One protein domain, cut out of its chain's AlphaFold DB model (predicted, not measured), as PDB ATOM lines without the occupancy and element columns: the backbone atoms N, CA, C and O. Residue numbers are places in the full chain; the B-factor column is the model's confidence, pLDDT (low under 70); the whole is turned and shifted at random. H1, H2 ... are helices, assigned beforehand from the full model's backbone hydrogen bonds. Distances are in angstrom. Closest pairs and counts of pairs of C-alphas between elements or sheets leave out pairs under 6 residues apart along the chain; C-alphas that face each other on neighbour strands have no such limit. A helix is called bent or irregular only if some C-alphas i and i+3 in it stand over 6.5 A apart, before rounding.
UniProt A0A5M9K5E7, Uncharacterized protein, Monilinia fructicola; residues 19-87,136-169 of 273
ATOM      1  N   THR A  19     184.044 280.615 294.933       61.19
ATOM      2  CA  THR A  19     185.068 279.969 295.773       61.19
ATOM      3  C   THR A  19     184.561 278.660 296.376       61.19
ATOM      4  O   THR A  19     185.253 277.651 296.267       61.19
ATOM      5  N   SER A  20     183.328 278.621 296.900       68.19
ATOM      6  CA  SER A  20     182.704 277.384 297.397       68.19
ATOM      7  C   SER A  20     182.601 276.295 296.320       68.19
ATOM      8  O   SER A  20     182.856 275.116 296.595       68.19
ATOM      9  N   GLN A  21     182.279 276.671 295.080       75.75
ATOM     10  CA  GLN A  21     182.212 275.736 293.960       75.75
ATOM     11  C   GLN A  21     183.603 275.221 293.555       75.75
ATOM     12  O   GLN A  21     183.753 274.027 293.286       75.75
ATOM     13  N   TYR A  22     184.630 276.081 293.546       80.44
ATOM     14  CA  TYR A  22     186.007 275.666 293.259       80.44
ATOM     15  C   TYR A  22     186.553 274.706 294.318       80.44
ATOM     16  O   TYR A  22     187.111 273.675 293.943       80.44
ATOM     17  N   THR A  23     186.325 274.975 295.608       82.38
ATOM     18  CA  THR A  23     186.722 274.064 296.696       82.38
ATOM     19  C   THR A  23     186.043 272.705 296.548       82.38
ATOM     20  O   THR A  23     186.716 271.680 296.538       82.38
ATOM     21  N   THR A  24     184.728 272.683 296.305       83.44
ATOM     22  CA  THR A  24     183.978 271.427 296.118       83.44
ATOM     23  C   THR A  24     184.512 270.607 294.937       83.44
ATOM     24  O   THR A  24     184.655 269.386 295.029       83.44
ATOM     25  N   ASN A  25     184.843 271.267 293.823       84.19
ATOM     26  CA  ASN A  25     185.427 270.604 292.657       84.19
ATOM     27  C   ASN A  25     186.839 270.071 292.946       84.19
ATOM     28  O   ASN A  25     187.160 268.954 292.538       84.19
ATOM     29  N   ALA A  26     187.667 270.837 293.665       85.38
ATOM     30  CA  ALA A  26     189.008 270.419 294.064       85.38
ATOM     31  C   ALA A  26     188.963 269.206 295.006       85.38
ATOM     32  O   ALA A  26     189.685 268.234 294.790       85.38
ATOM     33  N   GLU A  27     188.051 269.194 295.982       87.69
ATOM     34  CA  GLU A  27     187.820 268.040 296.854       87.69
ATOM     35  C   GLU A  27     187.347 266.802 296.078       87.69
ATOM     36  O   GLU A  27     187.752 265.678 296.384       87.69
ATOM     37  N   ALA A  28     186.474 266.976 295.080       84.88
ATOM     38  CA  ALA A  28     186.011 265.876 294.236       84.88
ATOM     39  C   ALA A  28     187.154 265.299 293.384       84.88
ATOM     40  O   ALA A  28     187.316 264.078 293.317       84.88
ATOM     41  N   ALA A  29     187.983 266.166 292.791       86.00
ATOM     42  CA  ALA A  29     189.174 265.762 292.049       86.00
ATOM     43  C   ALA A  29     190.192 265.052 292.956       86.00
ATOM     44  O   ALA A  29     190.704 263.998 292.582       86.00
ATOM     45  N   PHE A  30     190.418 265.562 294.171       91.38
ATOM     46  CA  PHE A  30     191.240 264.911 295.188       91.38
ATOM     47  C   PHE A  30     190.722 263.507 295.511       91.38
ATOM     48  O   PHE A  30     191.474 262.541 295.420       91.38
ATOM     49  N   LYS A  31     189.424 263.359 295.810       89.44
ATOM     50  CA  LYS A  31     188.809 262.048 296.087       89.44
ATOM     51  C   LYS A  31     189.020 261.071 294.931       89.44
ATOM     52  O   LYS A  31     189.367 259.921 295.181       89.44
ATOM     53  N   GLN A  32     188.865 261.528 293.686       89.38
ATOM     54  CA  GLN A  32     189.111 260.704 292.502       89.38
ATOM     55  C   GLN A  32     190.591 260.316 292.366       89.38
ATOM     56  O   GLN A  32     190.888 259.136 292.184       89.38
ATOM     57  N   LEU A  33     191.514 261.271 292.505       87.69
ATOM     58  CA  LEU A  33     192.958 261.027 292.456       87.69
ATOM     59  C   LEU A  33     193.383 259.984 293.499       87.69
ATOM     60  O   LEU A  33     194.133 259.059 293.190       87.69
ATOM     61  N   GLN A  34     192.837 260.075 294.713       93.56
ATOM     62  CA  GLN A  34     193.131 259.140 295.798       93.56
ATOM     63  C   GLN A  34     192.679 257.700 295.516       93.56
ATOM     64  O   GLN A  34     193.244 256.782 296.103       93.56
ATOM     65  N   THR A  35     191.745 257.464 294.586       93.06
ATOM     66  CA  THR A  35     191.377 256.091 294.176       93.06
ATOM     67  C   THR A  35     192.498 255.361 293.433       93.06
ATOM     68  O   THR A  35     192.501 254.133 293.389       93.06
ATOM     69  N   TRP A  36     193.465 256.096 292.872       92.44
ATOM     70  CA  TRP A  36     194.632 255.519 292.205       92.44
ATOM     71  C   TRP A  36     195.836 255.362 293.134       92.44
ATOM     72  O   TRP A  36     196.806 254.710 292.744       92.44
ATOM     73  N   TYR A  37     195.796 255.925 294.346       94.31
ATOM     74  CA  TYR A  37     196.909 255.836 295.287       94.31
ATOM     75  C   TYR A  37     197.105 254.398 295.777       94.31
ATOM     76  O   TYR A  37     196.204 253.783 296.348       94.31
ATOM     77  N   ASN A  38     198.303 253.862 295.567       93.12
ATOM     78  CA  ASN A  38     198.690 252.535 296.011       93.12
ATOM     79  C   ASN A  38     199.562 252.663 297.263       93.12
ATOM     80  O   ASN A  38     200.712 253.096 297.204       93.12
ATOM     81  N   THR A  39     199.019 252.250 298.407       95.19
ATOM     82  CA  THR A  39     199.714 252.351 299.696       95.19
ATOM     83  C   THR A  39     200.967 251.483 299.762       95.19
ATOM     84  O   THR A  39     201.907 251.848 300.454       95.19
ATOM     85  N   SER A  40     201.015 250.367 299.030       91.19
ATOM     86  CA  SER A  40     202.167 249.461 299.038       91.19
ATOM     87  C   SER A  40     203.374 250.057 298.319       91.19
ATOM     88  O   SER A  40     204.492 249.904 298.802       91.19
ATOM     89  N   SER A  41     203.166 250.740 297.189       88.56
ATOM     90  CA  SER A  41     204.248 251.434 296.474       88.56
ATOM     91  C   SER A  41     204.485 252.858 296.977       88.56
ATOM     92  O   SER A  41     205.556 253.408 296.751       88.56
ATOM     93  N   GLY A  42     203.497 253.471 297.634       92.69
ATOM     94  CA  GLY A  42     203.526 254.890 297.986       92.69
ATOM     95  C   GLY A  42     203.319 255.822 296.793       92.69
ATOM     96  O   GLY A  42     203.639 257.003 296.891       92.69
ATOM     97  N   LEU A  43     202.806 255.316 295.669       89.94
ATOM     98  CA  LEU A  43     202.659 256.056 294.414       89.94
ATOM     99  C   LEU A  43     201.232 255.951 293.871       89.94
ATOM    100  O   LEU A  43     200.484 255.032 294.207       89.94
ATOM    101  N   TRP A  44     200.874 256.857 292.967       89.06
ATOM    102  CA  TRP A  44     199.645 256.744 292.190       89.06
ATOM    103  C   TRP A  44     199.838 255.758 291.040       89.06
ATOM    104  O   TRP A  44     200.816 255.790 290.293       89.06
ATOM    105  N   SER A  45     198.888 254.841 290.903       81.81
ATOM    106  CA  SER A  45     198.837 253.902 289.789       81.81
ATOM    107  C   SER A  45     198.742 254.681 288.477       81.81
ATOM    108  O   SER A  45     198.084 255.716 288.422       81.81
ATOM    109  N   THR A  46     199.363 254.170 287.410       71.94
ATOM    110  CA  THR A  46     199.369 254.733 286.038       71.94
ATOM    111  C   THR A  46     200.197 255.999 285.793       71.94
ATOM    112  O   THR A  46     200.479 256.295 284.637       71.94
ATOM    113  N   THR A  47     200.650 256.716 286.827       70.19
ATOM    114  CA  THR A  47     201.399 257.971 286.632       70.19
ATOM    115  C   THR A  47     202.883 257.736 286.348       70.19
ATOM    116  O   THR A  47     203.498 258.483 285.589       70.19
ATOM    117  N   GLY A  48     203.473 256.690 286.929       76.50
ATOM    118  CA  GLY A  48     204.927 256.521 286.955       76.50
ATOM    119  C   GLY A  48     205.594 257.371 288.044       76.50
ATOM    120  O   GLY A  48     204.914 258.063 288.803       76.50
ATOM    121  N   TRP A  49     206.924 257.286 288.128       82.44
ATOM    122  CA  TRP A  49     207.739 257.802 289.235       82.44
ATOM    123  C   TRP A  49     207.650 259.321 289.410       82.44
ATOM    124  O   TRP A  49     207.126 259.800 290.409       82.44
ATOM    125  N   TRP A  50     208.115 260.092 288.430       81.38
ATOM    126  CA  TRP A  50     208.208 261.550 288.558       81.38
ATOM    127  C   TRP A  50     206.842 262.253 288.494       81.38
ATOM    128  O   TRP A  50     206.631 263.290 289.121       81.38
ATOM    129  N   ASN A  51     205.853 261.674 287.807       81.38
ATOM    130  CA  ASN A  51     204.486 262.201 287.834       81.38
ATOM    131  C   ASN A  51     203.833 262.033 289.214       81.38
ATOM    132  O   ASN A  51     202.994 262.848 289.590       81.38
ATOM    133  N   ALA A  52     204.219 261.015 289.991       89.00
ATOM    134  CA  ALA A  52     203.722 260.865 291.357       89.00
ATOM    135  C   ALA A  52     204.190 262.011 292.269       89.00
ATOM    136  O   ALA A  52     203.439 262.413 293.155       89.00
ATOM    137  N   ALA A  53     205.372 262.585 292.020       90.94
ATOM    138  CA  ALA A  53     205.820 263.790 292.713       90.94
ATOM    139  C   ALA A  53     204.897 264.987 292.425       90.94
ATOM    140  O   ALA A  53     204.509 265.704 293.340       90.94
ATOM    141  N   ASN A  54     204.448 265.141 291.176       86.50
ATOM    142  CA  ASN A  54     203.472 266.171 290.809       86.50
ATOM    143  C   ASN A  54     202.121 265.952 291.511       86.50
ATOM    144  O   ASN A  54     201.527 266.904 292.017       86.50
ATOM    145  N   CYS A  55     201.648 264.703 291.606       91.75
ATOM    146  CA  CYS A  55     200.461 264.379 292.403       91.75
ATOM    147  C   CYS A  55     200.643 264.774 293.874       91.75
ATOM    148  O   CYS A  55     199.730 265.362 294.453       91.75
ATOM    149  N   LEU A  56     201.813 264.492 294.459       96.19
ATOM    150  CA  LEU A  56     202.148 264.849 295.838       96.19
ATOM    151  C   LEU A  56     202.099 266.369 296.063       96.19
ATOM    152  O   LEU A  56     201.479 266.813 297.030       96.19
ATOM    153  N   THR A  57     202.692 267.155 295.159       94.88
ATOM    154  CA  THR A  57     202.655 268.625 295.215       94.88
ATOM    155  C   THR A  57     201.220 269.138 295.160       94.88
ATOM    156  O   THR A  57     200.806 269.867 296.055       94.88
ATOM    157  N   VAL A  58     200.414 268.675 294.195       91.81
ATOM    158  CA  VAL A  58     199.021 269.126 294.017       91.81
ATOM    159  C   VAL A  58     198.162 268.857 295.254       91.81
ATOM    160  O   VAL A  58     197.400 269.725 295.684       91.81
ATOM    161  N   ILE A  59     198.265 267.666 295.857       95.50
ATOM    162  CA  ILE A  59     197.502 267.383 297.083       95.50
ATOM    163  C   ILE A  59     198.035 268.180 298.280       95.50
ATOM    164  O   ILE A  59     197.260 268.527 299.172       95.50
ATOM    165  N   GLY A  60     199.333 268.493 298.296       96.56
ATOM    166  CA  GLY A  60     199.959 269.353 299.292       96.56
ATOM    167  C   GLY A  60     199.489 270.802 299.192       96.56
ATOM    168  O   GLY A  60     199.187 271.409 300.217       96.56
ATOM    169  N   ASP A  61     199.363 271.339 297.980       94.38
ATOM    170  CA  ASP A  61     198.813 272.676 297.734       94.38
ATOM    171  C   ASP A  61     197.363 272.763 298.208       94.38
ATOM    172  O   ASP A  61     196.992 273.700 298.919       94.38
ATOM    173  N   LEU A  62     196.550 271.744 297.898       93.12
ATOM    174  CA  LEU A  62     195.179 271.675 298.399       93.12
ATOM    175  C   LEU A  62     195.150 271.629 299.933       93.12
ATOM    176  O   LEU A  62     194.415 272.396 300.546       93.12
ATOM    177  N   ALA A  63     195.978 270.799 300.571       96.19
ATOM    178  CA  ALA A  63     196.048 270.708 302.032       96.19
ATOM    179  C   ALA A  63     196.542 271.990 302.725       96.19
ATOM    180  O   ALA A  63     196.273 272.181 303.916       96.19
ATOM    181  N   ALA A  64     197.269 272.856 302.014       95.00
ATOM    182  CA  ALA A  64     197.710 274.146 302.534       95.00
ATOM    183  C   ALA A  64     196.556 275.156 302.644       95.00
ATOM    184  O   ALA A  64     196.575 276.005 303.537       95.00
ATOM    185  N   ILE A  65     195.544 275.048 301.775       92.88
ATOM    186  CA  ILE A  65     194.402 275.976 301.724       92.88
ATOM    187  C   ILE A  65     193.086 275.365 302.228       92.88
ATOM    188  O   ILE A  65     192.173 276.103 302.591       92.88
ATOM    189  N   ASP A  66     192.993 274.036 302.289       91.44
ATOM    190  CA  ASP A  66     191.829 273.289 302.756       91.44
ATOM    191  C   ASP A  66     192.213 272.313 303.878       91.44
ATOM    192  O   ASP A  66     192.764 271.226 303.676       91.44
ATOM    193  N   SER A  67     191.870 272.700 305.107       94.38
ATOM    194  CA  SER A  67     192.136 271.893 306.300       94.38
ATOM    195  C   SER A  67     191.383 270.555 306.336       94.38
ATOM    196  O   SER A  67     191.801 269.660 307.074       94.38
ATOM    197  N   SER A  68     190.309 270.391 305.552       95.00
ATOM    198  CA  SER A  68     189.470 269.187 305.567       95.00
ATOM    199  C   SER A  68     190.203 267.955 305.024       95.00
ATOM    200  O   SER A  68     190.015 266.848 305.532       95.00
ATOM    201  N   VAL A  69     191.101 268.148 304.053       95.50
ATOM    202  CA  VAL A  69     191.897 267.069 303.448       95.50
ATOM    203  C   VAL A  69     193.255 266.883 304.121       95.50
ATOM    204  O   VAL A  69     193.912 265.863 303.903       95.50
ATOM    205  N   LYS A  70     193.681 267.838 304.962       96.75
ATOM    206  CA  LYS A  70     195.044 267.908 305.506       96.75
ATOM    207  C   LYS A  70     195.477 266.605 306.172       96.75
ATOM    208  O   LYS A  70     196.527 266.082 305.822       96.75
ATOM    209  N   SER A  71     194.656 266.029 307.053       97.94
ATOM    210  CA  SER A  71     195.003 264.770 307.738       97.94
ATOM    211  C   SER A  71     195.207 263.595 306.775       97.94
ATOM    212  O   SER A  71     196.070 262.750 307.013       97.94
ATOM    213  N   THR A  72     194.413 263.511 305.705       98.06
ATOM    214  CA  THR A  72     194.568 262.465 304.687       98.06
ATOM    215  C   THR A  72     195.848 262.692 303.892       98.06
ATOM    216  O   THR A  72     196.628 261.759 303.711       98.06
ATOM    217  N   VAL A  73     196.101 263.933 303.476       98.44
ATOM    218  CA  VAL A  73     197.292 264.313 302.710       98.44
ATOM    219  C   VAL A  73     198.576 264.079 303.504       98.44
ATOM    220  O   VAL A  73     199.512 263.499 302.965       98.44
ATOM    221  N   THR A  74     198.617 264.416 304.795       98.38
ATOM    222  CA  THR A  74     199.794 264.132 305.634       98.38
ATOM    223  C   THR A  74     200.070 262.632 305.760       98.38
ATOM    224  O   THR A  74     201.227 262.217 305.779       98.38
ATOM    225  N   GLY A  75     199.020 261.802 305.796       98.50
ATOM    226  CA  GLY A  75     199.162 260.342 305.776       98.50
ATOM    227  C   GLY A  75     199.739 259.827 304.455       98.50
ATOM    228  O   GLY A  75     200.632 258.981 304.460       98.50
ATOM    229  N   VAL A  76     199.281 260.384 303.330       98.50
ATOM    230  CA  VAL A  76     199.821 260.089 301.992       98.50
ATOM    231  C   VAL A  76     201.288 260.497 301.894       98.50
ATOM    232  O   VAL A  76     202.105 259.675 301.496       98.50
ATOM    233  N   MET A  77     201.642 261.713 302.320       98.31
ATOM    234  CA  MET A  77     203.024 262.208 302.327       98.31
ATOM    235  C   MET A  77     203.949 261.288 303.123       98.31
ATOM    236  O   MET A  77     204.992 260.884 302.616       98.31
ATOM    237  N   SER A  78     203.547 260.893 304.334       98.38
ATOM    238  CA  SER A  78     204.330 259.968 305.157       98.38
ATOM    239  C   SER A  78     204.495 258.598 304.498       98.38
ATOM    240  O   SER A  78     205.602 258.067 304.481       98.38
ATOM    241  N   ASN A  79     203.423 258.024 303.946       97.81
ATOM    242  CA  ASN A  79     203.491 256.713 303.304       97.81
ATOM    243  C   ASN A  79     204.330 256.750 302.018       97.81
ATOM    244  O   ASN A  79     205.146 255.860 301.791       97.81
ATOM    245  N   THR A  80     204.175 257.792 301.199       96.44
ATOM    246  CA  THR A  80     204.990 258.015 300.000       96.44
ATOM    247  C   THR A  80     206.457 258.178 300.364       96.44
ATOM    248  O   THR A  80     207.295 257.529 299.747       96.44
ATOM    249  N   PHE A  81     206.773 258.959 301.403       95.62
ATOM    250  CA  PHE A  81     208.151 259.155 301.847       95.62
ATOM    251  C   PHE A  81     208.820 257.825 302.193       95.62
ATOM    252  O   PHE A  81     209.953 257.599 301.798       95.62
ATOM    253  N   THR A  82     208.124 256.904 302.862       92.81
ATOM    254  CA  THR A  82     208.687 255.588 303.200       92.81
ATOM    255  C   THR A  82     208.710 254.623 302.013       92.81
ATOM    256  O   THR A  82     209.748 254.039 301.711       92.81
ATOM    257  N   GLN A  83     207.576 254.430 301.337       91.00
ATOM    258  CA  GLN A  83     207.413 253.330 300.384       91.00
ATOM    259  C   GLN A  83     208.027 253.636 299.016       91.00
ATOM    260  O   GLN A  83     208.656 252.754 298.425       91.00
ATOM    261  N   ALA A  84     207.908 254.876 298.528       89.19
ATOM    262  CA  ALA A  84     208.354 255.230 297.182       89.19
ATOM    263  C   ALA A  84     209.868 255.037 297.022       89.19
ATOM    264  O   ALA A  84     210.307 254.505 296.005       89.19
ATOM    265  N   GLN A  85     210.655 255.344 298.057       86.19
ATOM    266  CA  GLN A  85     212.111 255.141 298.073       86.19
ATOM    267  C   GLN A  85     212.538 253.702 297.730       86.19
ATOM    268  O   GLN A  85     213.654 253.481 297.275       86.19
ATOM    269  N   THR A  86     211.655 252.717 297.922       77.38
ATOM    270  CA  THR A  86     211.925 251.299 297.628       77.38
ATOM    271  C   THR A  86     211.429 250.838 296.251       77.38
ATOM    272  O   THR A  86     211.758 249.737 295.814       77.38
ATOM    273  N   TYR A  87     210.634 251.657 295.550       69.69
ATOM    274  CA  TYR A  87     209.912 251.266 294.332       69.69
ATOM    275  C   TYR A  87     210.628 251.646 293.021       69.69
ATOM    276  O   TYR A  87     210.292 251.136 291.953       69.69
ATOM    277  N   ASN A 136     217.731 259.468 291.054       74.69
ATOM    278  CA  ASN A 136     217.666 258.536 289.931       74.69
ATOM    279  C   ASN A 136     218.515 258.926 288.706       74.69
ATOM    280  O   ASN A 136     218.299 258.356 287.635       74.69
ATOM    281  N   ASP A 137     219.448 259.870 288.858       75.12
ATOM    282  CA  ASP A 137     220.312 260.419 287.799       75.12
ATOM    283  C   ASP A 137     219.546 261.176 286.691       75.12
ATOM    284  O   ASP A 137     220.135 261.642 285.708       75.12
ATOM    285  N   PHE A 138     218.230 261.348 286.849       76.06
ATOM    286  CA  PHE A 138     217.396 262.203 286.017       76.06
ATOM    287  C   PHE A 138     216.979 263.429 286.825       76.06
ATOM    288  O   PHE A 138     215.954 263.450 287.503       76.06
ATOM    289  N   TYR A 139     217.787 264.482 286.720       77.69
ATOM    290  CA  TYR A 139     217.636 265.701 287.518       77.69
ATOM    291  C   TYR A 139     216.279 266.410 287.356       77.69
ATOM    292  O   TYR A 139     215.889 267.200 288.214       77.69
ATOM    293  N   ASP A 140     215.547 266.154 286.267       75.12
ATOM    294  CA  ASP A 140     214.162 266.597 286.114       75.12
ATOM    295  C   ASP A 140     213.200 265.839 287.040       75.12
ATOM    296  O   ASP A 140     212.391 266.465 287.725       75.12
ATOM    297  N   ASP A 141     213.318 264.515 287.125       81.56
ATOM    298  CA  ASP A 141     212.510 263.685 288.026       81.56
ATOM    299  C   ASP A 141     212.774 264.045 289.492       81.56
ATOM    300  O   ASP A 141     211.847 264.201 290.291       81.56
ATOM    301  N   GLU A 142     214.050 264.198 289.831       86.44
ATOM    302  CA  GLU A 142     214.525 264.607 291.148       86.44
ATOM    303  C   GLU A 142     214.002 265.990 291.540       86.44
ATOM    304  O   GLU A 142     213.455 266.165 292.629       86.44
ATOM    305  N   GLY A 143     214.076 266.962 290.627       88.19
ATOM    306  CA  GLY A 143     213.548 268.304 290.856       88.19
ATOM    307  C   GLY A 143     212.059 268.311 291.213       88.19
ATOM    308  O   GLY A 143     211.650 269.050 292.110       88.19
ATOM    309  N   TRP A 144     211.253 267.451 290.580       88.75
ATOM    310  CA  TRP A 144     209.840 267.302 290.940       88.75
ATOM    311  C   TRP A 144     209.649 266.753 292.353       88.75
ATOM    312  O   TRP A 144     208.803 267.255 293.096       88.75
ATOM    313  N   TRP A 145     210.446 265.759 292.755       93.62
ATOM    314  CA  TRP A 145     210.412 265.236 294.122       93.62
ATOM    315  C   TRP A 145     210.845 266.272 295.152       93.62
ATOM    316  O   TRP A 145     210.182 266.404 296.179       93.62
ATOM    317  N   ALA A 146     211.892 267.053 294.873       95.88
ATOM    318  CA  ALA A 146     212.330 268.123 295.762       95.88
ATOM    319  C   ALA A 146     211.216 269.154 296.001       95.88
ATOM    320  O   ALA A 146     210.945 269.502 297.151       95.88
ATOM    321  N   LEU A 147     210.514 269.594 294.950       94.88
ATOM    322  CA  LEU A 147     209.370 270.507 295.091       94.88
ATOM    323  C   LEU A 147     208.226 269.880 295.903       94.88
ATOM    324  O   LEU A 147     207.678 270.535 296.789       94.88
ATOM    325  N   GLY A 148     207.915 268.603 295.664       96.19
ATOM    326  CA  GLY A 148     206.909 267.874 296.439       96.19
ATOM    327  C   GLY A 148     207.258 267.772 297.927       96.19
ATOM    328  O   GLY A 148     206.393 267.978 298.781       96.19
ATOM    329  N   TRP A 149     208.526 267.519 298.261       98.31
ATOM    330  CA  TRP A 149     208.983 267.452 299.652       98.31
ATOM    331  C   TRP A 149     209.047 268.820 300.328       98.31
ATOM    332  O   TRP A 149     208.693 268.938 301.501       98.31
ATOM    333  N   ILE A 150     209.384 269.875 299.587       98.25
ATOM    334  CA  ILE A 150     209.263 271.248 300.084       98.25
ATOM    335  C   ILE A 150     207.803 271.571 300.433       98.25
ATOM    336  O   ILE A 150     207.533 272.065 301.528       98.25
ATOM    337  N   GLN A 151     206.855 271.235 299.555       97.56
ATOM    338  CA  GLN A 151     205.432 271.445 299.833       97.56
ATOM    339  C   GLN A 151     204.960 270.600 301.028       97.56
ATOM    340  O   GLN A 151     204.190 271.067 301.870       97.56
ATOM    341  N   ALA A 152     205.452 269.365 301.163       98.31
ATOM    342  CA  ALA A 152     205.170 268.529 302.327       98.31
ATOM    343  C   ALA A 152     205.709 269.146 303.629       98.31
ATOM    344  O   ALA A 152     205.013 269.121 304.651       98.31
ATOM    345  N   TYR A 153     206.904 269.744 303.603       98.44
ATOM    346  CA  TYR A 153     207.437 270.514 304.727       98.44
ATOM    347  C   TYR A 153     206.521 271.688 305.085       98.44
ATOM    348  O   TYR A 153     206.185 271.846 306.255       98.44
ATOM    349  N   ASP A 154     206.030 272.452 304.109       97.56
ATOM    350  CA  ASP A 154     205.152 273.600 304.385       97.56
ATOM    351  C   ASP A 154     203.825 273.197 305.032       97.56
ATOM    352  O   ASP A 154     203.316 273.874 305.929       97.56
ATOM    353  N   VAL A 155     203.260 272.064 304.609       97.44
ATOM    354  CA  VAL A 155     201.997 271.553 305.156       97.44
ATOM    355  C   VAL A 155     202.178 271.003 306.574       97.44
ATOM    356  O   VAL A 155     201.278 271.158 307.412       97.44
ATOM    357  N   THR A 156     203.305 270.343 306.850       97.94
ATOM    358  CA  THR A 156     203.488 269.510 308.056       97.94
ATOM    359  C   THR A 156     204.425 270.092 309.108       97.94
ATOM    360  O   THR A 156     204.280 269.767 310.284       97.94
ATOM    361  N   GLY A 157     205.388 270.918 308.706       97.19
ATOM    362  CA  GLY A 157     206.529 271.329 309.522       97.19
ATOM    363  C   GLY A 157     207.552 270.216 309.791       97.19
ATOM    364  O   GLY A 157     208.446 270.420 310.609       97.19
ATOM    365  N   ASN A 158     207.435 269.042 309.154       97.94
ATOM    366  CA  ASN A 158     208.371 267.937 309.361       97.94
ATOM    367  C   ASN A 158     209.691 268.190 308.614       97.94
ATOM    368  O   ASN A 158     209.722 268.175 307.382       97.94
ATOM    369  N   SER A 159     210.779 268.376 309.366       97.56
ATOM    370  CA  SER A 159     212.113 268.660 308.828       97.56
ATOM    371  C   SER A 159     212.661 267.566 307.920       97.56
ATOM    372  O   SER A 159     213.433 267.895 307.032       97.56
ATOM    373  N   ASP A 160     212.245 266.306 308.074       97.06
ATOM    374  CA  ASP A 160     212.744 265.206 307.236       97.06
ATOM    375  C   ASP A 160     212.435 265.433 305.747       97.06
ATOM    376  O   ASP A 160     213.234 265.079 304.879       97.06
ATOM    377  N   TYR A 161     211.302 266.073 305.441       98.19
ATOM    378  CA  TYR A 161     210.950 266.430 304.066       98.19
ATOM    379  C   TYR A 161     211.832 267.556 303.525       98.19
ATOM    380  O   TYR A 161     212.274 267.492 302.380       98.19
ATOM    381  N   LEU A 162     212.131 268.567 304.346       97.50
ATOM    382  CA  LEU A 162     213.024 269.647 303.932       97.50
ATOM    383  C   LEU A 162     214.446 269.121 303.710       97.50
ATOM    384  O   LEU A 162     215.019 269.398 302.663       97.50
ATOM    385  N   THR A 163     214.957 268.289 304.624       96.94
ATOM    386  CA  THR A 163     216.261 267.626 304.482       96.94
ATOM    387  C   THR A 163     216.329 266.809 303.192       96.94
ATOM    388  O   THR A 163     217.286 266.936 302.437       96.94
ATOM    389  N   MET A 164     215.288 266.030 302.870       96.38
ATOM    390  CA  MET A 164     215.245 265.275 301.612       96.38
ATOM    391  C   MET A 164     215.302 266.189 300.379       96.38
ATOM    392  O   MET A 164     215.986 265.879 299.408       96.38
ATOM    393  N   ALA A 165     214.602 267.326 300.397       96.81
ATOM    394  CA  ALA A 165     214.675 268.287 299.299       96.81
ATOM    395  C   ALA A 165     216.067 268.931 299.165       96.81
ATOM    396  O   ALA A 165     216.516 269.188 298.048       96.81
ATOM    397  N   GLU A 166     216.753 269.179 300.282       95.81
ATOM    398  CA  GLU A 166     218.129 269.687 300.311       95.81
ATOM    399  C   GLU A 166     219.129 268.653 299.769       95.81
ATOM    400  O   GLU A 166     219.997 269.021 298.972       95.81
ATOM    401  N   ASP A 167     218.967 267.373 300.121       93.94
ATOM    402  CA  ASP A 167     219.773 266.258 299.605       93.94
ATOM    403  C   ASP A 167     219.602 266.102 298.087       93.94
ATOM    404  O   ASP A 167     220.587 266.027 297.349       93.94
ATOM    405  N   ILE A 168     218.356 266.146 297.600       93.19
ATOM    406  CA  ILE A 168     218.065 266.129 296.161       93.19
ATOM    407  C   ILE A 168     218.696 267.337 295.462       93.19
ATOM    408  O   ILE A 168     219.360 267.198 294.436       93.19
ATOM    409  N   PHE A 169     218.544 268.539 296.022       92.75
ATOM    410  CA  PHE A 169     219.138 269.744 295.446       92.75
ATOM    411  C   PHE A 169     220.671 269.669 295.368       92.75
ATOM    412  O   PHE A 169     221.273 270.169 294.408       92.75
TER     413      PHE A 169
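What this domain is: This is residues 19 to 87 and 136 to 169 of the 273 residues of an uncharacterized protein of Monilinia fructicola (UniProt A0A5M9K5E7). The longest helix, H3, packs over a side-by-side pair, H2 and H4, and the three make a small bundle. H5 folds back along H4 on the side away from H2, while H1 lies beyond H2 at the other end of the domain, loosely placed beside H2 and H3 and joined to H2 by a long loop. The printed part has 103 residues with five named helices, H1 to H5 in that order along the chain, and no named strand; the class is all helix, with 82 residues in the named helices. It is compact, with a radius of gyration of the C-alphas of 13.1 A, and the C-alphas span 42 by 28 by 22 A.

Where its parts are: Start at H3, residues 67 to 86: find C-alpha 67 at (192.136, 271.893, 306.300) and run 29.8 A to C-alpha 86 at (211.925, 251.299, 297.628). H3 is irregular near its beginning, where C-alphas 68 and 71 are 7.4 A apart, and it has a kink of 29 degrees near residue 80. Just before it comes H2, residues 49 to 65, which is 25.8 A long. Across the cut look for H4, residues 139 to 156, 25.2 A long, and then H5, residues 159 to 169, 15.2 A long, which ends with C-alpha 169 at (219.138, 269.744, 295.446). Go back to C-alpha 19 at (185.068, 279.969, 295.773) for H1, residues 19 to 34, which is 22.3 A long.

How they stand to each other: Look first at the up-and-down bundle of H2, H3 and H4, in which each helix runs against the one before it in the chain. H3 touches H2 with its residues 69 to 77 alone; their closest C-alphas, of Lys 70 and Ala 63, are 4.6 A apart, and this helical hairpin has a shallow tilt of 23 degrees, opposite ways. H3 touches H4 at a steep tilt of 41 degrees, opposite ways, through residues 70 to 77 of H3 and 152 to 156 of H4 alone, with the closest C-alphas, of Met 77 and Ala 152, 6.7 A apart. H2 and H4 touch over 26 pairs of C-alphas within 8 A, closest at Thr 57 and Gly 148, 4.5 A, and run the same way at a shallow tilt of 25 degrees. Move on from H4, the hub, to H5: they touch as a second helical hairpin, opposite ways at a shallow tilt of 19 degrees, and their closest C-alphas, of Ala 146 and Ala 165, are 4.2 A apart. H3 and H5 are near each other, and H2 and H5 are apart. H1 is close to H2 but not clearly touching, with the closest C-alphas, of Phe 30 and Ile 59, 7.0 A apart; the two run opposite ways at a shallow tilt of 34 degrees, only just short of steep. H1 is apart from H4 and H5. In H1, H4 and H5 every O i to N i+4 pair is within hydrogen-bond range; in H2 it is 11 of 13 and in H3 12 of 16.

The domain as a whole: The two C-alphas farthest apart, those of Ser 20 and Asp 137, are 42.4 A apart. Residues 88 to 135 are cut out, and C-alphas 87 and 136 are 11.5 A apart across that cut. The long link is H1 to H2, residues 35 to 48, in which residues 37 to 38 make a short antiparallel pairing with residues 43 to 44. The links H2 to H3 and H4 to H5 are tight. The mean pLDDT of the printed part is 90.3, and the model's confidence is under 70 at residues 19 to 20 and at residue 87.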